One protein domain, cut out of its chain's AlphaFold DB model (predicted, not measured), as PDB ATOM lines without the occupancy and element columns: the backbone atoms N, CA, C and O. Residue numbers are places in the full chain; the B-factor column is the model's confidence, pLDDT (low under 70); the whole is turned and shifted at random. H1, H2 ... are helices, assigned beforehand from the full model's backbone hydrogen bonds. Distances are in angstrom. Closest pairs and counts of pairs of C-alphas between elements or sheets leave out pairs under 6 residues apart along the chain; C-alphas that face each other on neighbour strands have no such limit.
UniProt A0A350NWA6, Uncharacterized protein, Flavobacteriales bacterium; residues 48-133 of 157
ATOM      1  N   CYS A  48     150.347 136.609 136.595       91.38
ATOM      2  CA  CYS A  48     150.642 137.211 135.299       91.38
ATOM      3  C   CYS A  48     149.929 136.476 134.167       91.38
ATOM      4  O   CYS A  48     149.351 137.115 133.293       91.38
ATOM      5  N   SER A  49     149.859 135.145 134.226       91.00
ATOM      6  CA  SER A  49     149.072 134.363 133.259       91.00
ATOM      7  C   SER A  49     147.590 134.758 133.281       91.00
ATOM      8  O   SER A  49     146.994 134.993 132.232       91.00
ATOM      9  N   CYS A  50     147.010 134.928 134.473       91.81
ATOM     10  CA  CYS A  50     145.635 135.412 134.597       91.81
ATOM     11  C   CYS A  50     145.474 136.847 134.078       91.81
ATOM     12  O   CYS A  50     144.486 137.163 133.422       91.81
ATOM     13  N   LEU A  51     146.455 137.718 134.317       92.44
ATOM     14  CA  LEU A  51     146.429 139.096 133.833       92.44
ATOM     15  C   LEU A  51     146.441 139.179 132.296       92.44
ATOM     16  O   LEU A  51     145.762 140.031 131.725       92.44
ATOM     17  N   VAL A  52     147.159 138.273 131.625       93.06
ATOM     18  CA  VAL A  52     147.130 138.131 130.160       93.06
ATOM     19  C   VAL A  52     145.733 137.732 129.679       93.06
ATOM     20  O   VAL A  52     145.214 138.352 128.751       93.06
ATOM     21  N   GLU A  53     145.095 136.751 130.328       92.19
ATOM     22  CA  GLU A  53     143.716 136.355 130.004       92.19
ATOM     23  C   GLU A  53     142.732 137.516 130.219       92.19
ATOM     24  O   GLU A  53     141.915 137.800 129.344       92.19
ATOM     25  N   MET A  54     142.854 138.238 131.337       92.38
ATOM     26  CA  MET A  54     142.021 139.404 131.655       92.38
ATOM     27  C   MET A  54     142.173 140.520 130.618       92.38
ATOM     28  O   MET A  54     141.182 141.136 130.224       92.38
ATOM     29  N   ASN A  55     143.401 140.769 130.159       93.19
ATOM     30  CA  ASN A  55     143.679 141.724 129.090       93.19
ATOM     31  C   ASN A  55     143.025 141.320 127.772       93.19
ATOM     32  O   ASN A  55     142.405 142.163 127.122       93.19
ATOM     33  N   ALA A  56     143.148 140.051 127.381       92.56
ATOM     34  CA  ALA A  56     142.539 139.543 126.158       92.56
ATOM     35  C   ALA A  56     141.008 139.665 126.214       92.56
ATOM     36  O   ALA A  56     140.419 140.283 125.327       92.56
ATOM     37  N   SER A  57     140.393 139.187 127.300       92.38
ATOM     38  CA  SER A  57     138.950 139.280 127.552       92.38
ATOM     39  C   SER A  57     138.428 140.716 127.469       92.38
ATOM     40  O   SER A  57     137.427 140.988 126.808       92.38
ATOM     41  N   LEU A  58     139.105 141.660 128.129       91.94
ATOM     42  CA  LEU A  58     138.663 143.052 128.148       91.94
ATOM     43  C   LEU A  58     138.904 143.750 126.798       91.94
ATOM     44  O   LEU A  58     138.113 144.602 126.400       91.94
ATOM     45  N   THR A  59     139.955 143.365 126.067       91.88
ATOM     46  CA  THR A  59     140.246 143.896 124.725       91.88
ATOM     47  C   THR A  59     139.190 143.436 123.727       91.88
ATOM     48  O   THR A  59     138.708 144.241 122.931       91.88
ATOM     49  N   GLU A  60     138.808 142.160 123.781       90.50
ATOM     50  CA  GLU A  60     137.739 141.595 122.957       90.50
ATOM     51  C   GLU A  60     136.407 142.300 123.232       90.50
ATOM     52  O   GLU A  60     135.770 142.790 122.299       90.50
ATOM     53  N   LEU A  61     136.050 142.458 124.511       89.88
ATOM     54  CA  LEU A  61     134.851 143.183 124.927       89.88
ATOM     55  C   LEU A  61     134.823 144.619 124.381       89.88
ATOM     56  O   LEU A  61     133.796 145.074 123.882       89.88
ATOM     57  N   MET A  62     135.948 145.330 124.453       87.62
ATOM     58  CA  MET A  62     136.053 146.703 123.955       87.62
ATOM     59  C   MET A  62     136.126 146.816 122.427       87.62
ATOM     60  O   MET A  62     135.874 147.892 121.890       87.62
ATOM     61  N   SER A  63     136.463 145.734 121.726       85.00
ATOM     62  CA  SER A  63     136.535 145.699 120.259       85.00
ATOM     63  C   SER A  63     135.203 145.332 119.604       85.00
ATOM     64  O   SER A  63     135.093 145.382 118.378       85.00
ATOM     65  N   ALA A  64     134.194 144.942 120.388       72.06
ATOM     66  CA  ALA A  64     132.884 144.578 119.873       72.06
ATOM     67  C   ALA A  64     132.252 145.767 119.124       72.06
ATOM     68  O   ALA A  64     131.876 146.772 119.718       72.06
ATOM     69  N   GLU A  65     132.096 145.627 117.804       59.19
ATOM     70  CA  GLU A  65     131.677 146.667 116.843       59.19
ATOM     71  C   GLU A  65     130.290 147.301 117.127       59.19
ATOM     72  O   GLU A  65     129.884 148.244 116.459       59.19
ATOM     73  N   GLN A  66     129.556 146.812 118.133       57.59
ATOM     74  CA  GLN A  66     128.194 147.236 118.496       57.59
ATOM     75  C   GLN A  66     128.116 148.046 119.803       57.59
ATOM     76  O   GLN A  66     127.033 148.273 120.338       57.59
ATOM     77  N   SER A  67     129.254 148.487 120.335       63.16
ATOM     78  CA  SER A  67     129.353 149.026 121.692       63.16
ATOM     79  C   SER A  67     128.746 150.426 121.902       63.16
ATOM     80  O   SER A  67     128.631 150.877 123.045       63.16
ATOM     81  N   SER A  68     128.393 151.139 120.825       68.56
ATOM     82  CA  SER A  68     127.853 152.507 120.886       68.56
ATOM     83  C   SER A  68     126.407 152.574 121.372       68.56
ATOM     84  O   SER A  68     126.019 153.578 121.963       68.56
ATOM     85  N   ASP A  69     125.637 151.505 121.155       77.88
ATOM     86  CA  ASP A  69     124.200 151.459 121.461       77.88
ATOM     87  C   ASP A  69     123.910 150.671 122.749       77.88
ATOM     88  O   ASP A  69     122.763 150.544 123.176       77.88
ATOM     89  N   TRP A  70     124.954 150.121 123.369       86.31
ATOM     90  CA  TRP A  70     124.850 149.319 124.579       86.31
ATOM     91  C   TRP A  70     124.558 150.186 125.795       86.31
ATOM     92  O   TRP A  70     125.247 151.171 126.072       86.31
ATOM     93  N   THR A  71     123.569 149.768 126.579       88.19
ATOM     94  CA  THR A  71     123.289 150.350 127.888       88.19
ATOM     95  C   THR A  71     124.351 149.932 128.908       88.19
ATOM     96  O   THR A  71     125.119 148.990 128.708       88.19
ATOM     97  N   VAL A  72     124.373 150.591 130.072       86.81
ATOM     98  CA  VAL A  72     125.233 150.175 131.198       86.81
ATOM     99  C   VAL A  72     124.975 148.712 131.593       86.81
ATOM    100  O   VAL A  72     125.902 148.011 132.007       86.81
ATOM    101  N   GLN A  73     123.729 148.245 131.467       88.06
ATOM    102  CA  GLN A  73     123.365 146.867 131.782       88.06
ATOM    103  C   GLN A  73     123.973 145.888 130.774       88.06
ATOM    104  O   GLN A  73     124.571 144.903 131.205       88.06
ATOM    105  N   ASP A  74     123.907 146.200 129.476       90.00
ATOM    106  CA  ASP A  74     124.492 145.370 128.413       90.00
ATOM    107  C   ASP A  74     126.008 145.238 128.591       90.00
ATOM    108  O   ASP A  74     126.546 144.133 128.595       90.00
ATOM    109  N   TRP A  75     126.694 146.352 128.869       88.94
ATOM    110  CA  TRP A  75     128.128 146.343 129.165       88.94
ATOM    111  C   TRP A  75     128.489 145.516 130.403       88.94
ATOM    112  O   TRP A  75     129.496 144.808 130.408       88.94
ATOM    113  N   THR A  76     127.682 145.596 131.465       88.19
ATOM    114  CA  THR A  76     127.925 144.839 132.705       88.19
ATOM    115  C   THR A  76     127.698 143.343 132.494       88.19
ATOM    116  O   THR A  76     128.462 142.515 133.000       88.19
ATOM    117  N   GLN A  77     126.666 142.984 131.727       90.81
ATOM    118  CA  GLN A  77     126.397 141.602 131.357       90.81
ATOM    119  C   GLN A  77     127.525 141.046 130.485       90.81
ATOM    120  O   GLN A  77     128.082 140.002 130.816       90.81
ATOM    121  N   ALA A  78     127.933 141.777 129.450       90.44
ATOM    122  CA  ALA A  78     129.011 141.364 128.562       90.44
ATOM    123  C   ALA A  78     130.351 141.221 129.304       90.44
ATOM    124  O   ALA A  78     131.089 140.272 129.050       90.44
ATOM    125  N   LEU A  79     130.650 142.092 130.278       90.12
ATOM    126  CA  LEU A  79     131.812 141.925 131.157       90.12
ATOM    127  C   LEU A  79     131.741 140.623 131.961       90.12
ATOM    128  O   LEU A  79     132.740 139.917 132.072       90.12
ATOM    129  N   THR A  80     130.570 140.295 132.506       89.62
ATOM    130  CA  THR A  80     130.363 139.059 133.278       89.62
ATOM    131  C   THR A  80     130.550 137.824 132.397       89.62
ATOM    132  O   THR A  80     131.222 136.879 132.798       89.62
ATOM    133  N   GLU A  81     130.005 137.849 131.180       89.81
ATOM    134  CA  GLU A  81     130.112 136.754 130.209       89.81
ATOM    135  C   GLU A  81     131.542 136.567 129.678       89.81
ATOM    136  O   GLU A  81     131.957 135.436 129.442       89.81
ATOM    137  N   ASN A  82     132.309 137.655 129.543       89.00
ATOM    138  CA  ASN A  82     133.695 137.629 129.059       89.00
ATOM    139  C   ASN A  82     134.739 137.551 130.184       89.00
ATOM    140  O   ASN A  82     135.939 137.586 129.908       89.00
ATOM    141  N   THR A  83     134.321 137.455 131.450       88.31
ATOM    142  CA  THR A  83     135.255 137.373 132.579       88.31
ATOM    143  C   THR A  83     136.116 136.118 132.458       88.31
ATOM    144  O   THR A  83     135.609 135.002 132.346       88.31
ATOM    145  N   SER A  84     137.437 136.295 132.505       87.88
ATOM    146  CA  SER A  84     138.398 135.196 132.401       87.88
ATOM    147  C   SER A  84     138.212 134.188 133.538       87.88
ATOM    148  O   SER A  84     138.006 134.570 134.692       87.88
ATOM    149  N   ALA A  85     138.332 132.891 133.243       87.88
ATOM    150  CA  ALA A  85     138.095 131.824 134.223       87.88
ATOM    151  C   ALA A  85     138.988 131.947 135.473       87.88
ATOM    152  O   ALA A  85     138.560 131.636 136.584       87.88
ATOM    153  N   CYS A  86     140.201 132.477 135.309       87.88
ATOM    154  CA  CYS A  86     141.155 132.713 136.389       87.88
ATOM    155  C   CYS A  86     140.656 133.697 137.476       87.88
ATOM    156  O   CYS A  86     141.075 133.613 138.639       87.88
ATOM    157  N   MET A  87     139.722 134.591 137.121       86.94
ATOM    158  CA  MET A  87     139.061 135.535 138.033       86.94
ATOM    159  C   MET A  87     137.955 134.884 138.865       86.94
ATOM    160  O   MET A  87     137.572 135.421 139.900       86.94
ATOM    161  N   LEU A  88     137.452 133.728 138.429       87.94
ATOM    162  CA  LEU A  88     136.391 132.986 139.113       87.94
ATOM    163  C   LEU A  88     136.938 132.029 140.179       87.94
ATOM    164  O   LEU A  88     136.162 131.398 140.894       87.94
ATOM    165  N   VAL A  89     138.264 131.908 140.288       88.19
ATOM    166  CA  VAL A  89     138.907 131.097 141.322       88.19
ATOM    167  C   VAL A  89     138.658 131.743 142.683       88.19
ATOM    168  O   VAL A  89     139.137 132.847 142.960       88.19
ATOM    169  N   GLU A  90     137.919 131.031 143.534       87.81
ATOM    170  CA  GLU A  90     137.697 131.417 144.924       87.81
ATOM    171  C   GLU A  90     139.030 131.424 145.676       87.81
ATOM    172  O   GLU A  90     139.758 130.432 145.706       87.81
ATOM    173  N   ARG A  91     139.354 132.573 146.271       85.88
ATOM    174  CA  ARG A  91     140.567 132.801 147.058       85.88
ATOM    175  C   ARG A  91     140.171 133.374 148.408       85.88
ATOM    176  O   ARG A  91     139.262 134.203 148.497       85.88
ATOM    177  N   THR A  92     140.870 132.975 149.460       90.62
ATOM    178  CA  THR A  92     140.783 133.648 150.758       90.62
ATOM    179  C   THR A  92     141.251 135.108 150.638       90.62
ATOM    180  O   THR A  92     141.971 135.459 149.699       90.62
ATOM    181  N   PRO A  93     140.898 135.993 151.589       90.19
ATOM    182  CA  PRO A  93     141.373 137.378 151.565       90.19
ATOM    183  C   PRO A  93     142.904 137.511 151.545       90.19
ATOM    184  O   PRO A  93     143.441 138.431 150.926       90.19
ATOM    185  N   GLU A  94     143.615 136.597 152.210       87.69
ATOM    186  CA  GLU A  94     145.080 136.573 152.252       87.69
ATOM    187  C   GLU A  94     145.670 136.187 150.889       87.69
ATOM    188  O   GLU A  94     146.553 136.883 150.381       87.69
ATOM    189  N   GLU A  95     145.125 135.145 150.258       86.94
ATOM    190  CA  GLU A  95     145.515 134.710 148.913       86.94
ATOM    191  C   GLU A  95     145.189 135.768 147.860       86.94
ATOM    192  O   GLU A  95     146.015 136.041 146.993       86.94
ATOM    193  N   LEU A  96     144.026 136.419 147.952       86.88
ATOM    194  CA  LEU A  96     143.639 137.491 147.035       86.88
ATOM    195  C   LEU A  96     144.588 138.693 147.142       86.88
ATOM    196  O   LEU A  96     144.972 139.269 146.126       86.88
ATOM    197  N   ASN A  97     145.002 139.060 148.358       86.56
ATOM    198  CA  ASN A  97     145.977 140.128 148.581       86.56
ATOM    199  C   ASN A  97     147.356 139.767 148.006       86.56
ATOM    200  O   ASN A  97     147.982 140.588 147.336       86.56
ATOM    201  N   ALA A  98     147.833 138.542 148.246       88.12
ATOM    202  CA  ALA A  98     149.100 138.068 147.691       88.12
ATOM    203  C   ALA A  98     149.062 138.020 146.155       88.12
ATOM    204  O   ALA A  98     149.979 138.514 145.501       88.12
ATOM    205  N   TRP A  99     147.972 137.508 145.589       89.00
ATOM    206  CA  TRP A  99     147.744 137.432 144.152       89.00
ATOM    207  C   TRP A  99     147.667 138.822 143.506       89.00
ATOM    208  O   TRP A  99     148.356 139.080 142.524       89.00
ATOM    209  N   SER A 100     146.929 139.761 144.107       87.38
ATOM    210  CA  SER A 100     146.862 141.147 143.626       87.38
ATOM    211  C   SER A 100     148.230 141.834 143.667       87.38
ATOM    212  O   SER A 100     148.590 142.529 142.721       87.38
ATOM    213  N   LYS A 101     149.032 141.604 144.716       88.88
ATOM    214  CA  LYS A 101     150.415 142.102 144.773       88.88
ATOM    215  C   LYS A 101     151.302 141.479 143.703       88.88
ATOM    216  O   LYS A 101     152.138 142.185 143.151       88.88
ATOM    217  N   ALA A 102     151.127 140.192 143.413       89.12
ATOM    218  CA  ALA A 102     151.863 139.522 142.348       89.12
ATOM    219  C   ALA A 102     151.523 140.117 140.971       89.12
ATOM    220  O   ALA A 102     152.435 140.352 140.186       89.12
ATOM    221  N   GLN A 103     150.258 140.481 140.718       89.00
ATOM    222  CA  GLN A 103     149.868 141.164 139.476       89.00
ATOM    223  C   GLN A 103     150.600 142.494 139.258       89.00
ATOM    224  O   GLN A 103     150.915 142.825 138.121       89.00
ATOM    225  N   LEU A 104     150.910 143.240 140.326       89.31
ATOM    226  CA  LEU A 104     151.643 144.513 140.229       89.31
ATOM    227  C   LEU A 104     153.054 144.352 139.648       89.31
ATOM    228  O   LEU A 104     153.619 145.326 139.154       89.31
ATOM    229  N   ALA A 105     153.634 143.157 139.761       90.00
ATOM    230  CA  ALA A 105     154.969 142.852 139.264       90.00
ATOM    231  C   ALA A 105     154.972 142.339 137.812       90.00
ATOM    232  O   ALA A 105     156.049 142.130 137.262       90.00
ATOM    233  N   CYS A 106     153.801 142.126 137.206       91.19
ATOM    234  CA  CYS A 106     153.679 141.634 135.837       91.19
ATOM    235  C   CYS A 106     153.847 142.771 134.820       91.19
ATOM    236  O   CYS A 106     153.301 143.864 135.006       91.19
ATOM    237  N   ASP A 107     154.530 142.497 133.709       91.81
ATOM    238  CA  ASP A 107     154.799 143.483 132.653       91.81
ATOM    239  C   ASP A 107     153.497 144.030 132.031       91.81
ATOM    240  O   ASP A 107     153.379 145.211 131.695       91.81
ATOM    241  N   GLU A 108     152.468 143.187 131.944       89.06
ATOM    242  CA  GLU A 108     151.170 143.493 131.344       89.06
ATOM    243  C   GLU A 108     150.249 144.336 132.241       89.06
ATOM    244  O   GLU A 108     149.179 144.767 131.800       89.06
ATOM    245  N   PHE A 109     150.647 144.616 133.487       92.06
ATOM    246  CA  PHE A 109     149.816 145.345 134.448       92.06
ATOM    247  C   PHE A 109     149.524 146.781 134.018       92.06
ATOM    248  O   PHE A 109     148.396 147.266 134.153       92.06
ATOM    249  N   ALA A 110     150.508 147.460 133.429       94.38
ATOM    250  CA  ALA A 110     150.317 148.810 132.904       94.38
ATOM    251  C   ALA A 110     149.298 148.837 131.748       94.38
ATOM    252  O   ALA A 110     148.444 149.725 131.685       94.38
ATOM    253  N   ALA A 111     149.339 147.835 130.865       92.81
ATOM    254  CA  ALA A 111     148.372 147.708 129.779       92.81
ATOM    255  C   ALA A 111     146.965 147.414 130.323       92.81
ATOM    256  O   ALA A 111     146.003 148.076 129.937       92.81
ATOM    257  N   TYR A 112     146.865 146.507 131.297       92.06
ATOM    258  CA  TYR A 112     145.597 146.148 131.929       92.06
ATOM    259  C   TYR A 112     144.921 147.323 132.627       92.06
ATOM    260  O   TYR A 112     143.746 147.603 132.396       92.06
ATOM    261  N   THR A 113     145.661 148.061 133.451       93.69
ATOM    262  CA  THR A 113     145.115 149.233 134.152       93.69
ATOM    263  C   THR A 113     144.659 150.332 133.192       93.69
ATOM    264  O   THR A 113     143.626 150.957 133.436       93.69
ATOM    265  N   THR A 114     145.372 150.524 132.079       94.69
ATOM    266  CA  THR A 114     144.965 151.447 131.010       94.69
ATOM    267  C   THR A 114     143.630 151.031 130.401       94.69
ATOM    268  O   THR A 114     142.711 151.845 130.306       94.69
ATOM    269  N   LEU A 115     143.493 149.752 130.052       93.56
ATOM    270  CA  LEU A 115     142.290 149.205 129.433       93.56
ATOM    271  C   LEU A 115     141.078 149.253 130.380       93.56
ATOM    272  O   LEU A 115     139.988 149.662 129.988       93.56
ATOM    273  N   VAL A 116     141.276 148.944 131.667       93.19
ATOM    274  CA  VAL A 116     140.250 149.127 132.709       93.19
ATOM    275  C   VAL A 116     139.836 150.594 132.835       93.19
ATOM    276  O   VAL A 116     138.657 150.882 133.050       93.19
ATOM    277  N   GLY A 117     140.783 151.526 132.711       93.62
ATOM    278  CA  GLY A 117     140.507 152.962 132.682       93.62
ATOM    279  C   GLY A 117     139.580 153.344 131.530       93.62
ATOM    280  O   GLY A 117     138.524 153.925 131.767       93.62
ATOM    281  N   GLN A 118     139.921 152.927 130.311       92.31
ATOM    282  CA  GLN A 118     139.114 153.183 129.112       92.31
ATOM    283  C   GLN A 118     137.709 152.578 129.220       92.31
ATOM    284  O   GLN A 118     136.715 153.243 128.936       92.31
ATOM    285  N   PHE A 119     137.604 151.341 129.708       91.31
ATOM    286  CA  PHE A 119     136.313 150.699 129.941       91.31
ATOM    287  C   PHE A 119     135.445 151.481 130.943       91.31
ATOM    288  O   PHE A 119     134.242 151.652 130.742       91.31
ATOM    289  N   ARG A 120     136.041 152.011 132.020       91.62
ATOM    290  CA  ARG A 120     135.322 152.852 132.992       91.62
ATOM    291  C   ARG A 120     134.846 154.163 132.378       91.62
ATOM    292  O   ARG A 120     133.717 154.564 132.651       91.62
ATOM    293  N   GLU A 121     135.675 154.819 131.571       90.94
ATOM    294  CA  GLU A 121     135.292 156.037 130.847       90.94
ATOM    295  C   GLU A 121     134.110 155.772 129.910       90.94
ATOM    296  O   GLU A 121     133.143 156.533 129.918       90.94
ATOM    297  N   GLN A 122     134.122 154.641 129.202       88.00
ATOM    298  CA  GLN A 122     133.007 154.214 128.359       88.00
ATOM    299  C   GLN A 122     131.714 154.031 129.169       88.00
ATOM    300  O   GLN A 122     130.666 154.557 128.793       88.00
ATOM    301  N   LEU A 123     131.772 153.347 130.318       87.88
ATOM    302  CA  LEU A 123     130.606 153.176 131.195       87.88
ATOM    303  C   LEU A 123     130.056 154.506 131.727       87.88
ATOM    304  O   LEU A 123     128.841 154.651 131.893       87.88
ATOM    305  N   ILE A 124     130.934 155.470 132.017       88.31
ATOM    306  CA  ILE A 124     130.536 156.817 132.441       88.31
ATOM    307  C   ILE A 124     129.835 157.538 131.289       88.31
ATOM    308  O   ILE A 124     128.727 158.032 131.491       88.31
ATOM    309  N   ALA A 125     130.412 157.526 130.085       87.06
ATOM    310  CA  ALA A 125     129.827 158.164 128.908       87.06
ATOM    311  C   ALA A 125     128.430 157.604 128.582       87.06
ATOM    312  O   ALA A 125     127.484 158.367 128.384       87.06
ATOM    313  N   VAL A 126     128.264 156.277 128.617       86.88
ATOM    314  CA  VAL A 126     126.959 155.620 128.415       86.88
ATOM    315  C   VAL A 126     125.962 156.034 129.497       86.88
ATOM    316  O   VAL A 126     124.810 156.352 129.197       86.88
ATOM    317  N   ARG A 127     126.385 156.070 130.767       84.75
ATOM    318  CA  ARG A 127     125.523 156.513 131.873       84.75
ATOM    319  C   ARG A 127     125.070 157.958 131.688       84.75
ATOM    320  O   ARG A 127     123.905 158.248 131.938       84.75
ATOM    321  N   GLU A 128     125.970 158.851 131.294       85.12
ATOM    322  CA  GLU A 128     125.655 160.264 131.075       85.12
ATOM    323  C   GLU A 128     124.716 160.461 129.884       85.12
ATOM    324  O   GLU A 128     123.763 161.226 129.999       85.12
ATOM    325  N   ALA A 129     124.912 159.713 128.796       80.12
ATOM    326  CA  ALA A 129     124.019 159.728 127.638       80.12
ATOM    327  C   ALA A 129     122.621 159.157 127.948       80.12
ATOM    328  O   ALA A 129     121.628 159.627 127.398       80.12
ATOM    329  N   THR A 130     122.533 158.166 128.843       71.06
ATOM    330  CA  THR A 130     121.266 157.511 129.230       71.06
ATOM    331  C   THR A 130     120.524 158.267 130.337       71.06
ATOM    332  O   THR A 130     119.338 158.036 130.572       71.06
ATOM    333  N   ARG A 131     121.200 159.170 131.058       67.88
ATOM    334  CA  ARG A 131     120.570 159.982 132.098       67.88
ATOM    335  C   ARG A 131     119.697 161.029 131.413       67.88
ATOM    336  O   ARG A 131     120.181 162.107 131.083       67.88
ATOM    337  N   GLU A 132     118.416 160.715 131.216       54.75
ATOM    338  CA  GLU A 132     117.401 161.707 130.861       54.75
ATOM    339  C   GLU A 132     117.570 162.915 131.793       54.75
ATOM    340  O   GLU A 132     117.349 162.832 133.003       54.75
ATOM    341  N   MET A 133     118.038 164.039 131.247       47.47
ATOM    342  CA  MET A 133     117.909 165.322 131.920       47.47
ATOM    343  C   MET A 133     116.411 165.625 131.929       47.47
ATOM    344  O   MET A 133     115.853 165.774 130.842       47.47
TER     345      MET A 133
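AT A GLANCE: This is residues 48 to 133 of the 157 residues of an uncharacterized protein of Flavobacteriales bacterium (UniProt A0A350NWA6). Three helices make a loose, elongated up-and-down bundle, each running against the one before: long H5 packs on H1 with one half and on H2 farther along, and H2 folds back from H1. At one end H4 makes a corner with H1, and residues 92 to 98 stick out; short H3 packs on H1. The 86 printed residues hold five named helices, H1 to H5 in order, and no named strand: all helix. The whole is only just loose, close to compact, with radius of gyration of the C-alphas 14.6 A and spans of 44, 24 and 21 A.

HOW THE PARTS SIT: Start at H5, residues 109 to 130: with 109 to 119 alone it touches H1, residues 48 to 63, closest at the C-alphas of Asn 55 and Tyr 112, 5.6 A, the same way at a shallow tilt of 32 degrees, only just short of steep. With 123 to 127 alone H5 touches H2, residues 72 to 81, closest at C-alphas 72 and 123, 6.2 A. The hairpin H1 and H2 only just touches, with 3 pairs of C-alphas within 8 A, closest Leu 61 and Leu 79, 7.0 A. H4, residues 93 to 103, and H1 only just touch, only at their ends, closest at C-alphas 48 and 103, 5.8 A, about perpendicular at 76 degrees. Every O i to N i+4 pair is within hydrogen-bond range in H1, H2, H4 and H5; H3, residues 85 to 88, is too short for one.

IN THESE COORDINATES: Find C-alpha 48 at (150.642, 137.211, 135.299), where H1 begins its 22.3 A. H2 spans 14.3 A, H3 5.3 A and H4 15.3 A. H5 runs 31.5 A to C-alpha 130 at (121.266, 157.511, 129.230).

THE WHOLE: The farthest C-alphas, Glu 95 and Met 133, are 44.6 A apart. The printed part has no cut and no long link. Look for pLDDT under 70 at residues 65 to 68 and 131 to 133.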